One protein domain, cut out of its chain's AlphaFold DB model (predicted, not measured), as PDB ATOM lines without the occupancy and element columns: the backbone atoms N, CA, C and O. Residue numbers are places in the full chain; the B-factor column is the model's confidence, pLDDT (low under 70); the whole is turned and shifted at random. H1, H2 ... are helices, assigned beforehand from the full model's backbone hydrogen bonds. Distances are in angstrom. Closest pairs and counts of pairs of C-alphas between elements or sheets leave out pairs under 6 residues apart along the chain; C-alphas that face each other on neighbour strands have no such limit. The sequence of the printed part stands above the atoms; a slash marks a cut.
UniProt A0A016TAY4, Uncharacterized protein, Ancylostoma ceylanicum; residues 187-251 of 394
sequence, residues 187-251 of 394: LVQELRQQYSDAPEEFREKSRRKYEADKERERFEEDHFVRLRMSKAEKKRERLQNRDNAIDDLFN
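This is residues 187 to 251 of the 394 residues of an uncharacterized protein of Ancylostoma ceylanicum (UniProt A0A016TAY4). Four helices are strung round an open, nearly closed ring with an empty middle: H1 and H2 make one side, residues 224 to 230 cross over at one end, and H3 followed by H4 makes the other side. The two ends of the printed part come back near each other, with the C-alphas of Leu 187 and Asn 251 9.2 A apart. The printed part has 65 residues with four named helices in the order H1, H2, H3, H4 and no named strand, and its class is all helix. It is loose, with a radius of gyration of the C-alphas of 15.3 A, and spans 41 by 28 by 17 A.

H1, residues 187 to 195, begins at C-alpha 187 (93.421, 167.121, 86.657). H2, residues 207 to 223, is the longest helix by residues and measures 24.2 A from first to last C-alpha, ending at (106.755, 195.715, 67.832). H3, residues 231 to 242, measures 17.1 A. H4, residues 244 to 250, ends at C-alpha 250 (82.760, 171.116, 86.948).

H1 touches no helix and is apart from H2, H3 and H4. H2 is apart from H3 and from H4. H3 and H4 meet only through their link, the tight link of Asp 243. Residues 188 to 204, of which 188 to 195 belong to H1, stand free. Every O i to N i+4 pair is within hydrogen-bond range in H1, H2 and H3; in H4 2 of 3 are.

The C-alphas farthest apart, those of Asp 197 and Lys 231, are 41.8 A apart. The printed part has no cut. The link from H1 to H2, 11 residues, is long; that from H2 to H3, 7 residues, is short. The mean pLDDT of the printed part is 81.6, and residues 203 to 205 and 242 to 251 are under 70.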
ATOM      1  N   LEU A 187      93.016 168.349  85.969       82.44
ATOM      2  CA  LEU A 187      93.421 167.121  86.657       82.44
ATOM      3  C   LEU A 187      94.835 166.671  86.262       82.44
ATOM      4  O   LEU A 187      95.667 166.394  87.119       82.44
ATOM      5  N   VAL A 188      95.130 166.620  84.960       83.00
ATOM      6  CA  VAL A 188      96.456 166.203  84.474       83.00
ATOM      7  C   VAL A 188      97.524 167.229  84.857       83.00
ATOM      8  O   VAL A 188      98.656 166.863  85.170       83.00
ATOM      9  N   GLN A 189      97.168 168.514  84.871       82.06
ATOM     10  CA  GLN A 189      98.065 169.574  85.312       82.06
ATOM     11  C   GLN A 189      98.386 169.474  86.812       82.06
ATOM     12  O   GLN A 189      99.544 169.650  87.181       82.06
ATOM     13  N   GLU A 190      97.400 169.157  87.652       83.75
ATOM     14  CA  GLU A 190      97.587 168.945  89.091       83.75
ATOM     15  C   GLU A 190      98.456 167.712  89.372       83.75
ATOM     16  O   GLU A 190      99.402 167.793  90.150       83.75
ATOM     17  N   LEU A 191      98.224 166.600  88.663       87.12
ATOM     18  CA  LEU A 191      99.094 165.422  88.742       87.12
ATOM     19  C   LEU A 191     100.531 165.769  88.342       87.12
ATOM     20  O   LEU A 191     101.471 165.460  89.069       87.12
ATOM     21  N   ARG A 192     100.720 166.471  87.217       86.19
ATOM     22  CA  ARG A 192     102.051 166.920  86.786       86.19
ATOM     23  C   ARG A 192     102.734 167.773  87.852       86.19
ATOM     24  O   ARG A 192     103.940 167.651  88.011       86.19
ATOM     25  N   GLN A 193     101.977 168.613  88.549       85.38
ATOM     26  CA  GLN A 193     102.485 169.479  89.602       85.38
ATOM     27  C   GLN A 193     102.894 168.698  90.857       85.38
ATOM     28  O   GLN A 193     103.940 168.989  91.422       85.38
ATOM     29  N   GLN A 194     102.129 167.675  91.248       88.12
ATOM     30  CA  GLN A 194     102.459 166.801  92.382       88.12
ATOM     31  C   GLN A 194     103.738 165.985  92.154       88.12
ATOM     32  O   GLN A 194     104.500 165.764  93.089       88.12
ATOM     33  N   TYR A 195     103.979 165.542  90.916       89.06
ATOM     34  CA  TYR A 195     105.185 164.786  90.558       89.06
ATOM     35  C   TYR A 195     106.365 165.671  90.130       89.06
ATOM     36  O   TYR A 195     107.472 165.163  89.957       89.06
ATOM     37  N   SER A 196     106.156 166.977  89.930       86.44
ATOM     38  CA  SER A 196     107.234 167.908  89.593       86.44
ATOM     39  C   SER A 196     107.794 168.575  90.844       86.44
ATOM     40  O   SER A 196     107.052 169.213  91.577       86.44
ATOM     41  N   ASP A 197     109.114 168.548  91.012       87.81
ATOM     42  CA  ASP A 197     109.832 169.280  92.073       87.81
ATOM     43  C   ASP A 197     110.073 170.768  91.711       87.81
ATOM     44  O   ASP A 197     110.920 171.460  92.272       87.81
ATOM     45  N   ALA A 198     109.363 171.271  90.695       87.69
ATOM     46  CA  ALA A 198     109.456 172.662  90.271       87.69
ATOM     47  C   ALA A 198     108.593 173.549  91.190       87.69
ATOM     48  O   ALA A 198     107.463 173.173  91.505       87.69
ATOM     49  N   PRO A 199     109.072 174.741  91.592       83.12
ATOM     50  CA  PRO A 199     108.335 175.607  92.506       83.12
ATOM     51  C   PRO A 199     107.004 176.080  91.905       83.12
ATOM     52  O   PRO A 199     106.933 176.485  90.742       83.12
ATOM     53  N   GLU A 200     105.952 176.074  92.724       74.69
ATOM     54  CA  GLU A 200     104.638 176.591  92.348       74.69
ATOM     55  C   GLU A 200     104.599 178.123  92.406       74.69
ATOM     56  O   GLU A 200     104.897 178.753  93.423       74.69
ATOM     57  N   GLU A 201     104.158 178.738  91.312       76.19
ATOM     58  CA  GLU A 201     103.920 180.176  91.244       76.19
ATOM     59  C   GLU A 201     102.457 180.491  91.599       76.19
ATOM     60  O   GLU A 201     101.570 180.443  90.740       76.19
ATOM     61  N   PHE A 202     102.198 180.865  92.853       72.94
ATOM     62  CA  PHE A 202     100.877 181.332  93.285       72.94
ATOM     63  C   PHE A 202     100.512 182.669  92.621       72.94
ATOM     64  O   PHE A 202     101.261 183.645  92.696       72.94
ATOM     65  N   ARG A 203      99.338 182.735  91.978       68.62
ATOM     66  CA  ARG A 203      98.845 183.937  91.280       68.62
ATOM     67  C   ARG A 203      97.365 184.191  91.564       68.62
ATOM     68  O   ARG A 203      96.572 183.262  91.644       68.62
ATOM     69  N   GLU A 204      96.978 185.467  91.631       67.31
ATOM     70  CA  GLU A 204      95.573 185.893  91.798       67.31
ATOM     71  C   GLU A 204      94.748 185.806  90.496       67.31
ATOM     72  O   GLU A 204      93.518 185.808  90.524       67.31
ATOM     73  N   LYS A 205      95.414 185.737  89.334       69.69
ATOM     74  CA  LYS A 205      94.781 185.624  88.010       69.69
ATOM     75  C   LYS A 205      94.824 184.178  87.504       69.69
ATOM     76  O   LYS A 205      95.795 183.465  87.728       69.69
ATOM     77  N   SER A 206      93.812 183.784  86.725       72.00
ATOM     78  CA  SER A 206      93.802 182.503  85.998       72.00
ATOM     79  C   SER A 206      95.024 182.379  85.077       72.00
ATOM     80  O   SER A 206      95.316 183.308  84.318       72.00
ATOM     81  N   ARG A 207      95.694 181.215  85.099       74.25
ATOM     82  CA  ARG A 207      96.902 180.917  84.304       74.25
ATOM     83  C   ARG A 207      96.742 181.262  82.820       74.25
ATOM     84  O   ARG A 207      97.588 181.948  82.262       74.25
ATOM     85  N   ARG A 208      95.612 180.886  82.211       74.62
ATOM     86  CA  ARG A 208      95.323 181.164  80.790       74.62
ATOM     87  C   ARG A 208      95.248 182.658  80.471       74.62
ATOM     88  O   ARG A 208      95.662 183.076  79.398       74.62
ATOM     89  N   LYS A 209      94.712 183.468  81.390       80.12
ATOM     90  CA  LYS A 209      94.661 184.929  81.212       80.12
ATOM     91  C   LYS A 209      96.040 185.547  81.357       80.12
ATOM     92  O   LYS A 209      96.367 186.453  80.610       80.12
ATOM     93  N   TYR A 210      96.834 185.044  82.296       83.25
ATOM     94  CA  TYR A 210      98.203 185.506  82.489       83.25
ATOM     95  C   TYR A 210      99.082 185.214  81.269       83.25
ATOM     96  O   TYR A 210      99.805 186.094  80.820       83.25
ATOM     97  N   GLU A 211      98.986 184.008  80.705       85.88
ATOM     98  CA  GLU A 211      99.703 183.643  79.479       85.88
ATOM     99  C   GLU A 211      99.288 184.546  78.306       85.88
ATOM    100  O   GLU A 211     100.156 185.114  77.650       85.88
ATOM    101  N   ALA A 212      97.985 184.786  78.118       86.19
ATOM    102  CA  ALA A 212      97.485 185.680  77.070       86.19
ATOM    103  C   ALA A 212      97.896 187.155  77.265       86.19
ATOM    104  O   ALA A 212      98.238 187.832  76.296       86.19
ATOM    105  N   ASP A 213      97.875 187.662  78.503       86.44
ATOM    106  CA  ASP A 213      98.352 189.013  78.830       86.44
ATOM    107  C   ASP A 213      99.860 189.130  78.534       86.44
ATOM    108  O   ASP A 213     100.286 190.087  77.894       86.44
ATOM    109  N   LYS A 214     100.657 188.120  78.913       90.81
ATOM    110  CA  LYS A 214     102.109 188.079  78.678       90.81
ATOM    111  C   LYS A 214     102.461 187.980  77.195       90.81
ATOM    112  O   LYS A 214     103.441 188.568  76.756       90.81
ATOM    113  N   GLU A 215     101.693 187.226  76.413       91.00
ATOM    114  CA  GLU A 215     101.851 187.184  74.954       91.00
ATOM    115  C   GLU A 215     101.569 188.547  74.321       91.00
ATOM    116  O   GLU A 215     102.305 188.969  73.427       91.00
ATOM    117  N   ARG A 216     100.555 189.270  74.817       90.25
ATOM    118  CA  ARG A 216     100.290 190.642  74.377       90.25
ATOM    119  C   ARG A 216     101.447 191.570  74.740       90.25
ATOM    120  O   ARG A 216     101.891 192.307  73.871       90.25
ATOM    121  N   GLU A 217     101.945 191.509  75.973       91.75
ATOM    122  CA  GLU A 217     103.096 192.307  76.421       91.75
ATOM    123  C   GLU A 217     104.327 192.059  75.543       91.75
ATOM    124  O   GLU A 217     104.884 193.012  75.011       91.75
ATOM    125  N   ARG A 218     104.681 190.790  75.292       95.31
ATOM    126  CA  ARG A 218     105.792 190.430  74.393       95.31
ATOM    127  C   ARG A 218     105.611 191.024  73.000       95.31
ATOM    128  O   ARG A 218     106.537 191.609  72.459       95.31
ATOM    129  N   PHE A 219     104.410 190.917  72.430       95.62
ATOM    130  CA  PHE A 219     104.141 191.498  71.118       95.62
ATOM    131  C   PHE A 219     104.308 193.024  71.125       95.62
ATOM    132  O   PHE A 219     104.884 193.578  70.189       95.62
ATOM    133  N   GLU A 220     103.797 193.702  72.158       95.06
ATOM    134  CA  GLU A 220     103.908 195.156  72.308       95.06
ATOM    135  C   GLU A 220     105.364 195.610  72.482       95.06
ATOM    136  O   GLU A 220     105.727 196.653  71.940       95.06
ATOM    137  N   GLU A 221     106.187 194.838  73.196       94.44
ATOM    138  CA  GLU A 221     107.626 195.074  73.368       94.44
ATOM    139  C   GLU A 221     108.393 194.860  72.058       94.44
ATOM    140  O   GLU A 221     109.151 195.737  71.648       94.44
ATOM    141  N   ASP A 222     108.139 193.750  71.362       97.25
ATOM    142  CA  ASP A 222     108.826 193.397  70.115       97.25
ATOM    143  C   ASP A 222     108.494 194.373  68.973       97.25
ATOM    144  O   ASP A 222     109.347 194.695  68.144       97.25
ATOM    145  N   HIS A 223     107.248 194.857  68.919       95.25
ATOM    146  CA  HIS A 223     106.755 195.715  67.832       95.25
ATOM    147  C   HIS A 223     106.630 197.191  68.226       95.25
ATOM    148  O   HIS A 223     106.236 198.004  67.391       95.25
ATOM    149  N   PHE A 224     106.936 197.552  69.476       92.94
ATOM    150  CA  PHE A 224     106.844 198.910  70.031       92.94
ATOM    151  C   PHE A 224     105.503 199.630  69.761       92.94
ATOM    152  O   PHE A 224     105.444 200.859  69.662       92.94
ATOM    153  N   VAL A 225     104.394 198.887  69.650       93.00
ATOM    154  CA  VAL A 225     103.050 199.424  69.369       93.00
ATOM    155  C   VAL A 225     102.030 198.818  70.325       93.00
ATOM    156  O   VAL A 225     101.935 197.605  70.455       93.00
ATOM    157  N   ARG A 226     101.199 199.665  70.949       91.62
ATOM    158  CA  ARG A 226     100.124 199.222  71.858       91.62
ATOM    159  C   ARG A 226      98.936 198.623  71.109       91.62
ATOM    160  O   ARG A 226      98.372 199.279  70.224       91.62
ATOM    161  N   LEU A 227      98.458 197.457  71.550       89.94
ATOM    162  CA  LEU A 227      97.272 196.825  70.973       89.94
ATOM    163  C   LEU A 227      95.991 197.374  71.602       89.94
ATOM    164  O   LEU A 227      95.797 197.396  72.818       89.94
ATOM    165  N   ARG A 228      95.051 197.808  70.754       88.56
ATOM    166  CA  ARG A 228      93.714 198.213  71.205       88.56
ATOM    167  C   ARG A 228      92.774 197.015  71.201       88.56
ATOM    168  O   ARG A 228      92.524 196.417  70.161       88.56
ATOM    169  N   MET A 229      92.164 196.755  72.351       85.69
ATOM    170  CA  MET A 229      91.137 195.725  72.496       85.69
ATOM    171  C   MET A 229      89.896 196.040  71.662       85.69
ATOM    172  O   MET A 229      89.310 197.125  71.784       85.69
ATOM    173  N   SER A 230      89.426 195.065  70.881       90.81
ATOM    174  CA  SER A 230      88.140 195.190  70.193       90.81
ATOM    175  C   SER A 230      86.975 195.161  71.197       90.81
ATOM    176  O   SER A 230      87.063 194.585  72.287       90.81
ATOM    177  N   LYS A 231      85.827 195.756  70.839       91.69
ATOM    178  CA  LYS A 231      84.626 195.732  71.703       91.69
ATOM    179  C   LYS A 231      84.159 194.298  72.006       91.69
ATOM    180  O   LYS A 231      83.673 194.038  73.106       91.69
ATOM    181  N   ALA A 232      84.314 193.384  71.046       90.44
ATOM    182  CA  ALA A 232      83.946 191.978  71.191       90.44
ATOM    183  C   ALA A 232      84.874 191.240  72.169       90.44
ATOM    184  O   ALA A 232      84.401 190.529  73.058       90.44
ATOM    185  N   GLU A 233      86.179 191.465  72.062       86.31
ATOM    186  CA  GLU A 233      87.190 190.880  72.947       86.31
ATOM    187  C   GLU A 233      87.021 191.369  74.390       86.31
ATOM    188  O   GLU A 233      86.959 190.567  75.319       86.31
ATOM    189  N   LYS A 234      86.767 192.671  74.571       88.62
ATOM    190  CA  LYS A 234      86.486 193.273  75.884       88.62
ATOM    191  C   LYS A 234      85.220 192.707  76.540       88.62
ATOM    192  O   LYS A 234      85.123 192.633  77.764       88.62
ATOM    193  N   LYS A 235      84.221 192.302  75.744       86.88
ATOM    194  CA  LYS A 235      83.023 191.600  76.242       86.88
ATOM    195  C   LYS A 235      83.356 190.165  76.665       86.88
ATOM    196  O   LYS A 235      82.868 189.731  77.706       86.88
ATOM    197  N   ARG A 236      84.186 189.452  75.896       82.38
ATOM    198  CA  ARG A 236      84.645 188.088  76.214       82.38
ATOM    199  C   ARG A 236      85.450 188.058  77.515       82.38
ATOM    200  O   ARG A 236      85.164 187.240  78.381       82.38
ATOM    201  N   GLU A 237      86.369 189.002  77.687       83.19
ATOM    202  CA  GLU A 237      87.168 189.166  78.905       83.19
ATOM    203  C   GLU A 237      86.285 189.394  80.147       83.19
ATOM    204  O   GLU A 237      86.460 188.748  81.181       83.19
ATOM    205  N   ARG A 238      85.262 190.255  80.035       81.31
ATOM    206  CA  ARG A 238      84.301 190.513  81.124       81.31
ATOM    207  C   ARG A 238      83.511 189.273  81.539       81.31
ATOM    208  O   ARG A 238      83.266 189.109  82.728       81.31
ATOM    209  N   LEU A 239      83.111 188.432  80.585       76.19
ATOM    210  CA  LEU A 239      82.405 187.180  80.878       76.19
ATOM    211  C   LEU A 239      83.324 186.198  81.611       76.19
ATOM    212  O   LEU A 239      82.958 185.691  82.666       76.19
ATOM    213  N   GLN A 240      84.561 186.031  81.134       73.00
ATOM    214  CA  GLN A 240      85.551 185.183  81.803       73.00
ATOM    215  C   GLN A 240      85.928 185.687  83.205       73.00
ATOM    216  O   GLN A 240      86.425 184.923  84.026       73.00
ATOM    217  N   ASN A 241      85.797 186.985  83.496       73.25
ATOM    218  CA  ASN A 241      86.033 187.523  84.841       73.25
ATOM    219  C   ASN A 241      84.874 187.249  85.810       73.25
ATOM    220  O   ASN A 241      85.076 187.359  87.015       73.25
ATOM    221  N   ARG A 242      83.676 186.924  85.308       67.06
ATOM    222  CA  ARG A 242      82.474 186.775  86.134       67.06
ATOM    223  C   ARG A 242      82.146 185.319  86.477       67.06
ATOM    224  O   ARG A 242      81.653 185.082  87.573       67.06
ATOM    225  N   ASP A 243      82.464 184.371  85.592       57.53
ATOM    226  CA  ASP A 243      81.791 183.061  85.597       57.53
ATOM    227  C   ASP A 243      82.721 181.835  85.843       57.53
ATOM    228  O   ASP A 243      82.271 180.701  85.763       57.53
ATOM    229  N   ASN A 244      83.995 182.000  86.227       57.62
ATOM    230  CA  ASN A 244      84.955 180.875  86.182       57.62
ATOM    231  C   ASN A 244      85.171 180.073  87.485       57.62
ATOM    232  O   ASN A 244      85.813 179.033  87.435       57.62
ATOM    233  N   ALA A 245      84.681 180.509  88.651       63.50
ATOM    234  CA  ALA A 245      85.010 179.809  89.906       63.50
ATOM    235  C   ALA A 245      84.271 178.467  90.080       63.50
ATOM    236  O   ALA A 245      84.772 177.570  90.749       63.50
ATOM    237  N   ILE A 246      83.071 178.342  89.504       67.31
ATOM    238  CA  ILE A 246      82.220 177.150  89.636       67.31
ATOM    239  C   ILE A 246      82.361 176.252  88.400       67.31
ATOM    240  O   ILE A 246      82.439 175.037  88.542       67.31
ATOM    241  N   ASP A 247      82.482 176.833  87.203       63.56
ATOM    242  CA  ASP A 247      82.664 176.067  85.964       63.56
ATOM    243  C   ASP A 247      84.023 175.344  85.901       63.56
ATOM    244  O   ASP A 247      84.070 174.212  85.419       63.56
ATOM    245  N   ASP A 248      85.110 175.915  86.446       63.19
ATOM    246  CA  ASP A 248      86.400 175.203  86.553       63.19
ATOM    247  C   ASP A 248      86.301 173.980  87.487       63.19
ATOM    248  O   ASP A 248      86.952 172.967  87.235       63.19
ATOM    249  N   LEU A 249      85.424 174.021  88.502       67.00
ATOM    250  CA  LEU A 249      85.160 172.896  89.408       67.00
ATOM    251  C   LEU A 249      84.299 171.798  88.756       67.00
ATOM    252  O   LEU A 249      84.349 170.650  89.178       67.00
ATOM    253  N   PHE A 250      83.527 172.110  87.713       67.12
ATOM    254  CA  PHE A 250      82.760 171.116  86.948       67.12
ATOM    255  C   PHE A 250      83.483 170.633  85.677       67.12
ATOM    256  O   PHE A 250      83.000 169.732  84.989       67.12
ATOM    257  N   ASN A 251      84.673 171.162  85.373       65.12
ATOM    258  CA  ASN A 251      85.431 170.850  84.157       65.12
ATOM    259  C   ASN A 251      86.209 169.509  84.199       65.12
ATOM    260  O   ASN A 251      87.022 169.233  83.314       65.12
TER     261      ASN A 251